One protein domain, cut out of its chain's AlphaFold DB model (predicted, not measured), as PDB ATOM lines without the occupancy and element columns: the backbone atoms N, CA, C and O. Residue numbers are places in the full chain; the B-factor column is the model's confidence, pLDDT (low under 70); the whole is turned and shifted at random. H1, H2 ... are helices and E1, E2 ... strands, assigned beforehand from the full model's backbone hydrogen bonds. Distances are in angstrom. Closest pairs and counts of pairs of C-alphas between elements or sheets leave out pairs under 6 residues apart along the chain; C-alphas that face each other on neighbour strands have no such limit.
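What this domain is: This is residues 73 to 134 of the 625 residues of the protein "Hypothetical protein" of Odontella aurita (UniProt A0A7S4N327). Three helices pack crosswise in a small cluster: the short H1 and H2 cross each other, and both pack on the first part of the long H3, whose later residues 125 to 132 run on past them. A single strand, E1, passes H1 near Lys 90, with no named strand beside it. The printed part has 62 residues, with one named strand and three named helices in the order E1, H1, H2, H3, and is mostly helix. It is compact, with a radius of gyration of the C-alphas of 11.7 A and spans of 35 by 24 by 19 A.

Where its parts are: Find C-alpha 73 at (-21.943, 38.454, 35.272); from there E1, residues 73 to 78, runs 16.4 A. Go on to C-alpha 84 at (-11.291, 23.610, 34.816), where H1, residues 84 to 93, begins its 14.4 A. H2 follows at residues 103 to 111, 12.5 A long. H3, residues 116 to 132, runs 24.0 A and ends at C-alpha 132, (-21.430, 26.698, 20.351).

How they stand to each other: Look first at E1: its closest C-alpha to H1 is that of Phe 76, 7.4 A from that of Lys 90. E1 is apart from H2 and H3. H1 and H2 touch, about perpendicular at 76 degrees, closest at the C-alphas of Asn 92 and Ser 103, 5.1 A apart. H1 touches residues 119 to 124 alone of H3, about perpendicular at 88 degrees; the C-alphas of Tyr 84 and Lys 120 are closest, at 5.4 A. H2 touches residues 116 to 123 alone of H3, at a steep tilt of 60 degrees, the same way; the C-alphas of Leu 108 and Gly 119 are closest, at 5.8 A. In H1, H2 and H3 every O i to N i+4 pair is within hydrogen-bond range.

The domain as a whole: The two C-alphas farthest apart, those of Gly 98 and Glu 132, are 35.9 A apart. The printed part has no cut. The links E1 to H1 and H2 to H3 are tight, H1 to H2 is short, and no link is long. The mean pLDDT of the printed part is 91.3, and no printed residue is under 70.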
ATOM      1  N   THR A  73     -22.559  38.556  36.596       94.50
ATOM      2  CA  THR A  73     -21.943  38.454  35.272       94.50
ATOM      3  C   THR A  73     -20.482  38.850  35.383       94.50
ATOM      4  O   THR A  73     -20.135  39.838  36.033       94.50
ATOM      5  N   THR A  74     -19.608  38.085  34.743       93.69
ATOM      6  CA  THR A  74     -18.173  38.352  34.722       93.69
ATOM      7  C   THR A  74     -17.589  38.043  33.356       93.69
ATOM      8  O   THR A  74     -17.971  37.076  32.702       93.69
ATOM      9  N   THR A  75     -16.623  38.849  32.932       94.00
ATOM     10  CA  THR A  75     -15.963  38.694  31.638       94.00
ATOM     11  C   THR A  75     -14.472  38.501  31.847       94.00
ATOM     12  O   THR A  75     -13.830  39.256  32.582       94.00
ATOM     13  N   PHE A  76     -13.897  37.510  31.174       90.88
ATOM     14  CA  PHE A  76     -12.475  37.211  31.257       90.88
ATOM     15  C   PHE A  76     -11.871  37.105  29.867       90.88
ATOM     16  O   PHE A  76     -12.398  36.410  29.005       90.88
ATOM     17  N   THR A  77     -10.710  37.732  29.681       90.69
ATOM     18  CA  THR A  77      -9.834  37.431  28.548       90.69
ATOM     19  C   THR A  77      -8.845  36.333  28.944       90.69
ATOM     20  O   THR A  77      -8.263  36.367  30.042       90.69
ATOM     21  N   THR A  78      -8.673  35.344  28.070       87.94
ATOM     22  CA  THR A  78      -7.754  34.217  28.237       87.94
ATOM     23  C   THR A  78      -7.014  33.945  26.934       87.94
ATOM     24  O   THR A  78      -7.588  34.037  25.861       87.94
ATOM     25  N   SER A  79      -5.731  33.609  27.044       85.50
ATOM     26  CA  SER A  79      -4.920  33.096  25.933       85.50
ATOM     27  C   SER A  79      -4.662  31.589  26.057       85.50
ATOM     28  O   SER A  79      -3.704  31.051  25.509       85.50
ATOM     29  N   LYS A  80      -5.434  30.929  26.921       84.31
ATOM     30  CA  LYS A  80      -5.351  29.505  27.245       84.31
ATOM     31  C   LYS A  80      -6.740  28.900  27.127       84.31
ATOM     32  O   LYS A  80      -7.714  29.603  27.399       84.31
ATOM     33  N   SER A  81      -6.799  27.598  26.847       83.88
ATOM     34  CA  SER A  81      -8.051  26.864  26.659       83.88
ATOM     35  C   SER A  81      -9.012  27.052  27.832       83.88
ATOM     36  O   SER A  81      -8.588  27.189  28.988       83.88
ATOM     37  N   CYS A  82     -10.309  27.036  27.541       89.12
ATOM     38  CA  CYS A  82     -11.363  27.033  28.547       89.12
ATOM     39  C   CYS A  82     -11.313  25.695  29.309       89.12
ATOM     40  O   CYS A  82     -11.880  24.698  28.890       89.12
ATOM     41  N   THR A  83     -10.548  25.651  30.404       89.25
ATOM     42  CA  THR A  83     -10.327  24.441  31.215       89.25
ATOM     43  C   THR A  83     -10.747  24.670  32.655       89.25
ATOM     44  O   THR A  83     -10.776  25.808  33.132       89.25
ATOM     45  N   TYR A  84     -10.983  23.577  33.384       91.75
ATOM     46  CA  TYR A  84     -11.291  23.610  34.816       91.75
ATOM     47  C   TYR A  84     -10.300  24.470  35.608       91.75
ATOM     48  O   TYR A  84     -10.706  25.355  36.358       91.75
ATOM     49  N   THR A  85      -8.998  24.268  35.395       90.94
ATOM     50  CA  THR A  85      -7.933  25.020  36.073       90.94
ATOM     51  C   THR A  85      -8.016  26.515  35.770       90.94
ATOM     52  O   THR A  85      -7.977  27.331  36.689       90.94
ATOM     53  N   ASN A  86      -8.179  26.882  34.495       89.31
ATOM     54  CA  ASN A  86      -8.212  28.286  34.092       89.31
ATOM     55  C   ASN A  86      -9.476  28.990  34.607       89.31
ATOM     56  O   ASN A  86      -9.372  30.096  35.134       89.31
ATOM     57  N   LEU A  87     -10.652  28.354  34.525       92.12
ATOM     58  CA  LEU A  87     -11.894  28.915  35.070       92.12
ATOM     59  C   LEU A  87     -11.819  29.053  36.590       92.12
ATOM     60  O   LEU A  87     -12.143  30.115  37.120       92.12
ATOM     61  N   ARG A  88     -11.335  28.024  37.293       93.75
ATOM     62  CA  ARG A  88     -11.150  28.038  38.751       93.75
ATOM     63  C   ARG A  88     -10.330  29.248  39.192       93.75
ATOM     64  O   ARG A  88     -10.716  29.960  40.118       93.75
ATOM     65  N   ASP A  89      -9.214  29.497  38.515       91.75
ATOM     66  CA  ASP A  89      -8.316  30.601  38.849       91.75
ATOM     67  C   ASP A  89      -8.967  31.968  38.562       91.75
ATOM     68  O   ASP A  89      -8.799  32.906  39.345       91.75
ATOM     69  N   LYS A  90      -9.772  32.079  37.493       91.75
ATOM     70  CA  LYS A  90     -10.535  33.297  37.169       91.75
ATOM     71  C   LYS A  90     -11.640  33.585  38.189       91.75
ATOM     72  O   LYS A  90     -11.709  34.708  38.685       91.75
ATOM     73  N   PHE A  91     -12.451  32.592  38.554       92.31
ATOM     74  CA  PHE A  91     -13.511  32.757  39.557       92.31
ATOM     75  C   PHE A  91     -12.952  33.059  40.949       92.31
ATOM     76  O   PHE A  91     -13.506  33.882  41.677       92.31
ATOM     77  N   ASN A  92     -11.802  32.486  41.302       91.12
ATOM     78  CA  ASN A  92     -11.112  32.842  42.538       91.12
ATOM     79  C   ASN A  92     -10.696  34.324  42.582       91.12
ATOM     80  O   ASN A  92     -10.668  34.922  43.656       91.12
ATOM     81  N   GLY A  93     -10.401  34.933  41.430       88.31
ATOM     82  CA  GLY A  93     -10.041  36.349  41.328       88.31
ATOM     83  C   GLY A  93     -11.189  37.325  41.610       88.31
ATOM     84  O   GLY A  93     -10.920  38.467  41.976       88.31
ATOM     85  N   ILE A  94     -12.447  36.890  41.480       89.94
ATOM     86  CA  ILE A  94     -13.643  37.721  41.723       89.94
ATOM     87  C   ILE A  94     -14.352  37.391  43.044       89.94
ATOM     88  O   ILE A  94     -15.424  37.914  43.339       89.94
ATOM     89  N   LYS A  95     -13.745  36.522  43.851       87.56
ATOM     90  CA  LYS A  95     -14.249  36.101  45.155       87.56
ATOM     91  C   LYS A  95     -14.454  37.308  46.097       87.56
ATOM     92  O   LYS A  95     -13.547  38.139  46.218       87.56
ATOM     93  N   PRO A  96     -15.585  37.396  46.827       86.44
ATOM     94  CA  PRO A  96     -15.822  38.471  47.785       86.44
ATOM     95  C   PRO A  96     -14.776  38.508  48.906       86.44
ATOM     96  O   PRO A  96     -14.241  37.483  49.346       86.44
ATOM     97  N   ARG A  97     -14.506  39.711  49.423       85.12
ATOM     98  CA  ARG A  97     -13.566  39.907  50.533       85.12
ATOM     99  C   ARG A  97     -14.091  39.224  51.801       85.12
ATOM    100  O   ARG A  97     -15.208  39.496  52.221       85.12
ATOM    101  N   GLY A  98     -13.253  38.408  52.441       84.69
ATOM    102  CA  GLY A  98     -13.609  37.688  53.672       84.69
ATOM    103  C   GLY A  98     -14.222  36.306  53.443       84.69
ATOM    104  O   GLY A  98     -14.616  35.659  54.402       84.69
ATOM    105  N   CYS A  99     -14.286  35.844  52.196       86.88
ATOM    106  CA  CYS A  99     -14.624  34.459  51.924       86.88
ATOM    107  C   CYS A  99     -13.411  33.541  52.170       86.88
ATOM    108  O   CYS A  99     -12.320  33.805  51.657       86.88
ATOM    109  N   ASP A 100     -13.622  32.428  52.874       89.38
ATOM    110  CA  ASP A 100     -12.583  31.444  53.223       89.38
ATOM    111  C   ASP A 100     -12.594  30.189  52.329       89.38
ATOM    112  O   ASP A 100     -11.679  29.370  52.410       89.38
ATOM    113  N   ALA A 101     -13.573  30.057  51.423       89.75
ATOM    114  CA  ALA A 101     -13.661  28.940  50.478       89.75
ATOM    115  C   ALA A 101     -12.401  28.833  49.607       89.75
ATOM    116  O   ALA A 101     -11.884  29.846  49.125       89.75
ATOM    117  N   THR A 102     -11.896  27.629  49.357       91.69
ATOM    118  CA  THR A 102     -10.806  27.457  48.387       91.69
ATOM    119  C   THR A 102     -11.292  27.764  46.966       91.69
ATOM    120  O   THR A 102     -12.491  27.754  46.685       91.69
ATOM    121  N   SER A 103     -10.366  28.028  46.042       91.44
ATOM    122  CA  SER A 103     -10.704  28.261  44.631       91.44
ATOM    123  C   SER A 103     -11.454  27.076  44.011       91.44
ATOM    124  O   SER A 103     -12.370  27.259  43.215       91.44
ATOM    125  N   GLU A 104     -11.094  25.859  44.421       92.94
ATOM    126  CA  GLU A 104     -11.769  24.623  44.039       92.94
ATOM    127  C   GLU A 104     -13.184  24.547  44.609       92.94
ATOM    128  O   GLU A 104     -14.131  24.349  43.855       92.94
ATOM    129  N   GLN A 105     -13.342  24.785  45.914       91.75
ATOM    130  CA  GLN A 105     -14.657  24.792  46.555       91.75
ATOM    131  C   GLN A 105     -15.595  25.816  45.911       91.75
ATOM    132  O   GLN A 105     -16.769  25.533  45.686       91.75
ATOM    133  N   GLN A 106     -15.056  26.984  45.557       91.44
ATOM    134  CA  GLN A 106     -15.807  28.038  44.897       91.44
ATOM    135  C   GLN A 106     -16.326  27.615  43.518       91.44
ATOM    136  O   GLN A 106     -17.490  27.862  43.208       91.44
ATOM    137  N   LEU A 107     -15.477  27.011  42.683       94.00
ATOM    138  CA  LEU A 107     -15.897  26.576  41.355       94.00
ATOM    139  C   LEU A 107     -16.881  25.404  41.441       94.00
ATOM    140  O   LEU A 107     -17.911  25.439  40.780       94.00
ATOM    141  N   LEU A 108     -16.606  24.403  42.280       93.94
ATOM    142  CA  LEU A 108     -17.498  23.254  42.464       93.94
ATOM    143  C   LEU A 108     -18.886  23.682  42.950       93.94
ATOM    144  O   LEU A 108     -19.888  23.243  42.394       93.94
ATOM    145  N   SER A 109     -18.947  24.624  43.896       91.12
ATOM    146  CA  SER A 109     -20.205  25.213  44.361       91.12
ATOM    147  C   SER A 109     -20.986  25.896  43.228       91.12
ATOM    148  O   SER A 109     -22.181  25.645  43.084       91.12
ATOM    149  N   LEU A 110     -20.319  26.687  42.375       92.75
ATOM    150  CA  LEU A 110     -20.957  27.330  41.213       92.75
ATOM    151  C   LEU A 110     -21.468  26.331  40.171       92.75
ATOM    152  O   LEU A 110     -22.456  26.604  39.493       92.75
ATOM    153  N   LEU A 111     -20.785  25.196  40.029       93.69
ATOM    154  CA  LEU A 111     -21.160  24.130  39.102       93.69
ATOM    155  C   LEU A 111     -22.234  23.195  39.680       93.69
ATOM    156  O   LEU A 111     -22.805  22.410  38.930       93.69
ATOM    157  N   GLY A 112     -22.515  23.277  40.986       91.50
ATOM    158  CA  GLY A 112     -23.394  22.339  41.685       91.50
ATOM    159  C   GLY A 112     -22.780  20.948  41.878       91.50
ATOM    160  O   GLY A 112     -23.513  19.981  42.068       91.50
ATOM    161  N   GLU A 113     -21.451  20.847  41.835       93.56
ATOM    162  CA  GLU A 113     -20.697  19.596  41.922       93.56
ATOM    163  C   GLU A 113     -19.996  19.456  43.278       93.56
ATOM    164  O   GLU A 113     -19.751  20.442  43.977       93.56
ATOM    165  N   THR A 114     -19.654  18.223  43.665       90.44
ATOM    166  CA  THR A 114     -19.014  17.943  44.965       90.44
ATOM    167  C   THR A 114     -17.588  17.412  44.870       90.44
ATOM    168  O   THR A 114     -16.890  17.333  45.882       90.44
ATOM    169  N   ASP A 115     -17.117  17.084  43.669       92.31
ATOM    170  CA  ASP A 115     -15.775  16.562  43.459       92.31
ATOM    171  C   ASP A 115     -15.115  17.138  42.190       92.31
ATOM    172  O   ASP A 115     -15.802  17.485  41.223       92.31
ATOM    173  N   PRO A 116     -13.773  17.232  42.154       92.81
ATOM    174  CA  PRO A 116     -13.059  17.811  41.018       92.81
ATOM    175  C   PRO A 116     -13.225  17.059  39.695       92.81
ATOM    176  O   PRO A 116     -13.047  17.673  38.646       92.81
ATOM    177  N   ALA A 117     -13.512  15.754  39.701       93.38
ATOM    178  CA  ALA A 117     -13.671  14.999  38.460       93.38
ATOM    179  C   ALA A 117     -15.003  15.353  37.786       93.38
ATOM    180  O   ALA A 117     -15.008  15.714  36.607       93.38
ATOM    181  N   SER A 118     -16.098  15.364  38.550       93.38
ATOM    182  CA  SER A 118     -17.409  15.826  38.074       93.38
ATOM    183  C   SER A 118     -17.366  17.310  37.685       93.38
ATOM    184  O   SER A 118     -17.831  17.689  36.610       93.38
ATOM    185  N   GLY A 119     -16.677  18.141  38.476       94.31
ATOM    186  CA  GLY A 119     -16.438  19.549  38.147       94.31
ATOM    187  C   GLY A 119     -15.694  19.755  36.822       94.31
ATOM    188  O   GLY A 119     -16.066  20.624  36.034       94.31
ATOM    189  N   LYS A 120     -14.665  18.946  36.529       93.56
ATOM    190  CA  LYS A 120     -13.954  18.984  35.237       93.56
ATOM    191  C   LYS A 120     -14.878  18.649  34.069       93.56
ATOM    192  O   LYS A 120     -14.857  19.370  33.073       93.56
ATOM    193  N   ALA A 121     -15.701  17.607  34.199       92.62
ATOM    194  CA  ALA A 121     -16.679  17.243  33.176       92.62
ATOM    195  C   ALA A 121     -17.691  18.376  32.937       92.62
ATOM    196  O   ALA A 121     -17.938  18.754  31.793       92.62
ATOM    197  N   LYS A 122     -18.190  19.002  34.012       94.25
ATOM    198  CA  LYS A 122     -19.132  20.121  33.913       94.25
ATOM    199  C   LYS A 122     -18.520  21.367  33.276       94.25
ATOM    200  O   LYS A 122     -19.184  22.040  32.492       94.25
ATOM    201  N   VAL A 123     -17.252  21.667  33.564       94.19
ATOM    202  CA  VAL A 123     -16.539  22.759  32.885       94.19
ATOM    203  C   VAL A 123     -16.365  22.466  31.400       94.19
ATOM    204  O   VAL A 123     -16.565  23.373  30.602       94.19
ATOM    205  N   LYS A 124     -16.047  21.225  31.017       92.69
ATOM    206  CA  LYS A 124     -15.954  20.843  29.602       92.69
ATOM    207  C   LYS A 124     -17.273  21.110  28.869       92.69
ATOM    208  O   LYS A 124     -17.263  21.791  27.851       92.69
ATOM    209  N   GLU A 125     -18.405  20.681  29.434       93.31
ATOM    210  CA  GLU A 125     -19.739  20.986  28.886       93.31
ATOM    211  C   GLU A 125     -20.002  22.496  28.789       93.31
ATOM    212  O   GLU A 125     -20.449  22.985  27.752       93.31
ATOM    213  N   LEU A 126     -19.701  23.245  29.854       95.06
ATOM    214  CA  LEU A 126     -19.889  24.695  29.912       95.06
ATOM    215  C   LEU A 126     -19.064  25.423  28.842       95.06
ATOM    216  O   LEU A 126     -19.560  26.344  28.198       95.06
ATOM    217  N   CYS A 127     -17.810  25.019  28.662       94.00
ATOM    218  CA  CYS A 127     -16.899  25.599  27.686       94.00
ATOM    219  C   CYS A 127     -17.309  25.257  26.251       94.00
ATOM    220  O   CYS A 127     -17.360  26.156  25.415       94.00
ATOM    221  N   SER A 128     -17.667  23.999  25.968       92.38
ATOM    222  CA  SER A 128     -18.200  23.609  24.657       92.38
ATOM    223  C   SER A 128     -19.457  24.408  24.308       92.38
ATOM    224  O   SER A 128     -19.517  25.015  23.240       92.38
ATOM    225  N   ALA A 129     -20.404  24.524  25.244       93.56
ATOM    226  CA  ALA A 129     -21.601  25.337  25.053       93.56
ATOM    227  C   ALA A 129     -21.270  26.825  24.826       93.56
ATOM    228  O   ALA A 129     -21.934  27.494  24.038       93.56
ATOM    229  N   ALA A 130     -20.232  27.357  25.481       94.56
ATOM    230  CA  ALA A 130     -19.810  28.742  25.288       94.56
ATOM    231  C   ALA A 130     -19.279  29.016  23.875       94.56
ATOM    232  O   ALA A 130     -19.526  30.099  23.340       94.56
ATOM    233  N   TYR A 131     -18.587  28.050  23.266       93.69
ATOM    234  CA  TYR A 131     -18.187  28.129  21.861       93.69
ATOM    235  C   TYR A 131     -19.374  27.948  20.920       93.69
ATOM    236  O   TYR A 131     -19.513  28.710  19.970       93.69
ATOM    237  N   GLU A 132     -20.241  26.966  21.171       91.56
ATOM    238  CA  GLU A 132     -21.430  26.698  20.351       91.56
ATOM    239  C   GLU A 132     -22.374  27.901  20.276       91.56
ATOM    240  O   GLU A 132     -22.852  28.230  19.194       91.56
ATOM    241  N   ASN A 133     -22.573  28.594  21.398       91.19
ATOM    242  CA  ASN A 133     -23.436  29.771  21.491       91.19
ATOM    243  C   ASN A 133     -22.777  31.072  20.992       91.19
ATOM    244  O   ASN A 133     -23.394  32.135  21.068       91.19
ATOM    245  N   SER A 134     -21.530  31.018  20.519       93.44
ATOM    246  CA  SER A 134     -20.791  32.186  20.038       93.44
ATOM    247  C   SER A 134     -21.303  32.681  18.683       93.44
ATOM    248  O   SER A 134     -21.547  31.886  17.775       93.44
TER     249      SER A 134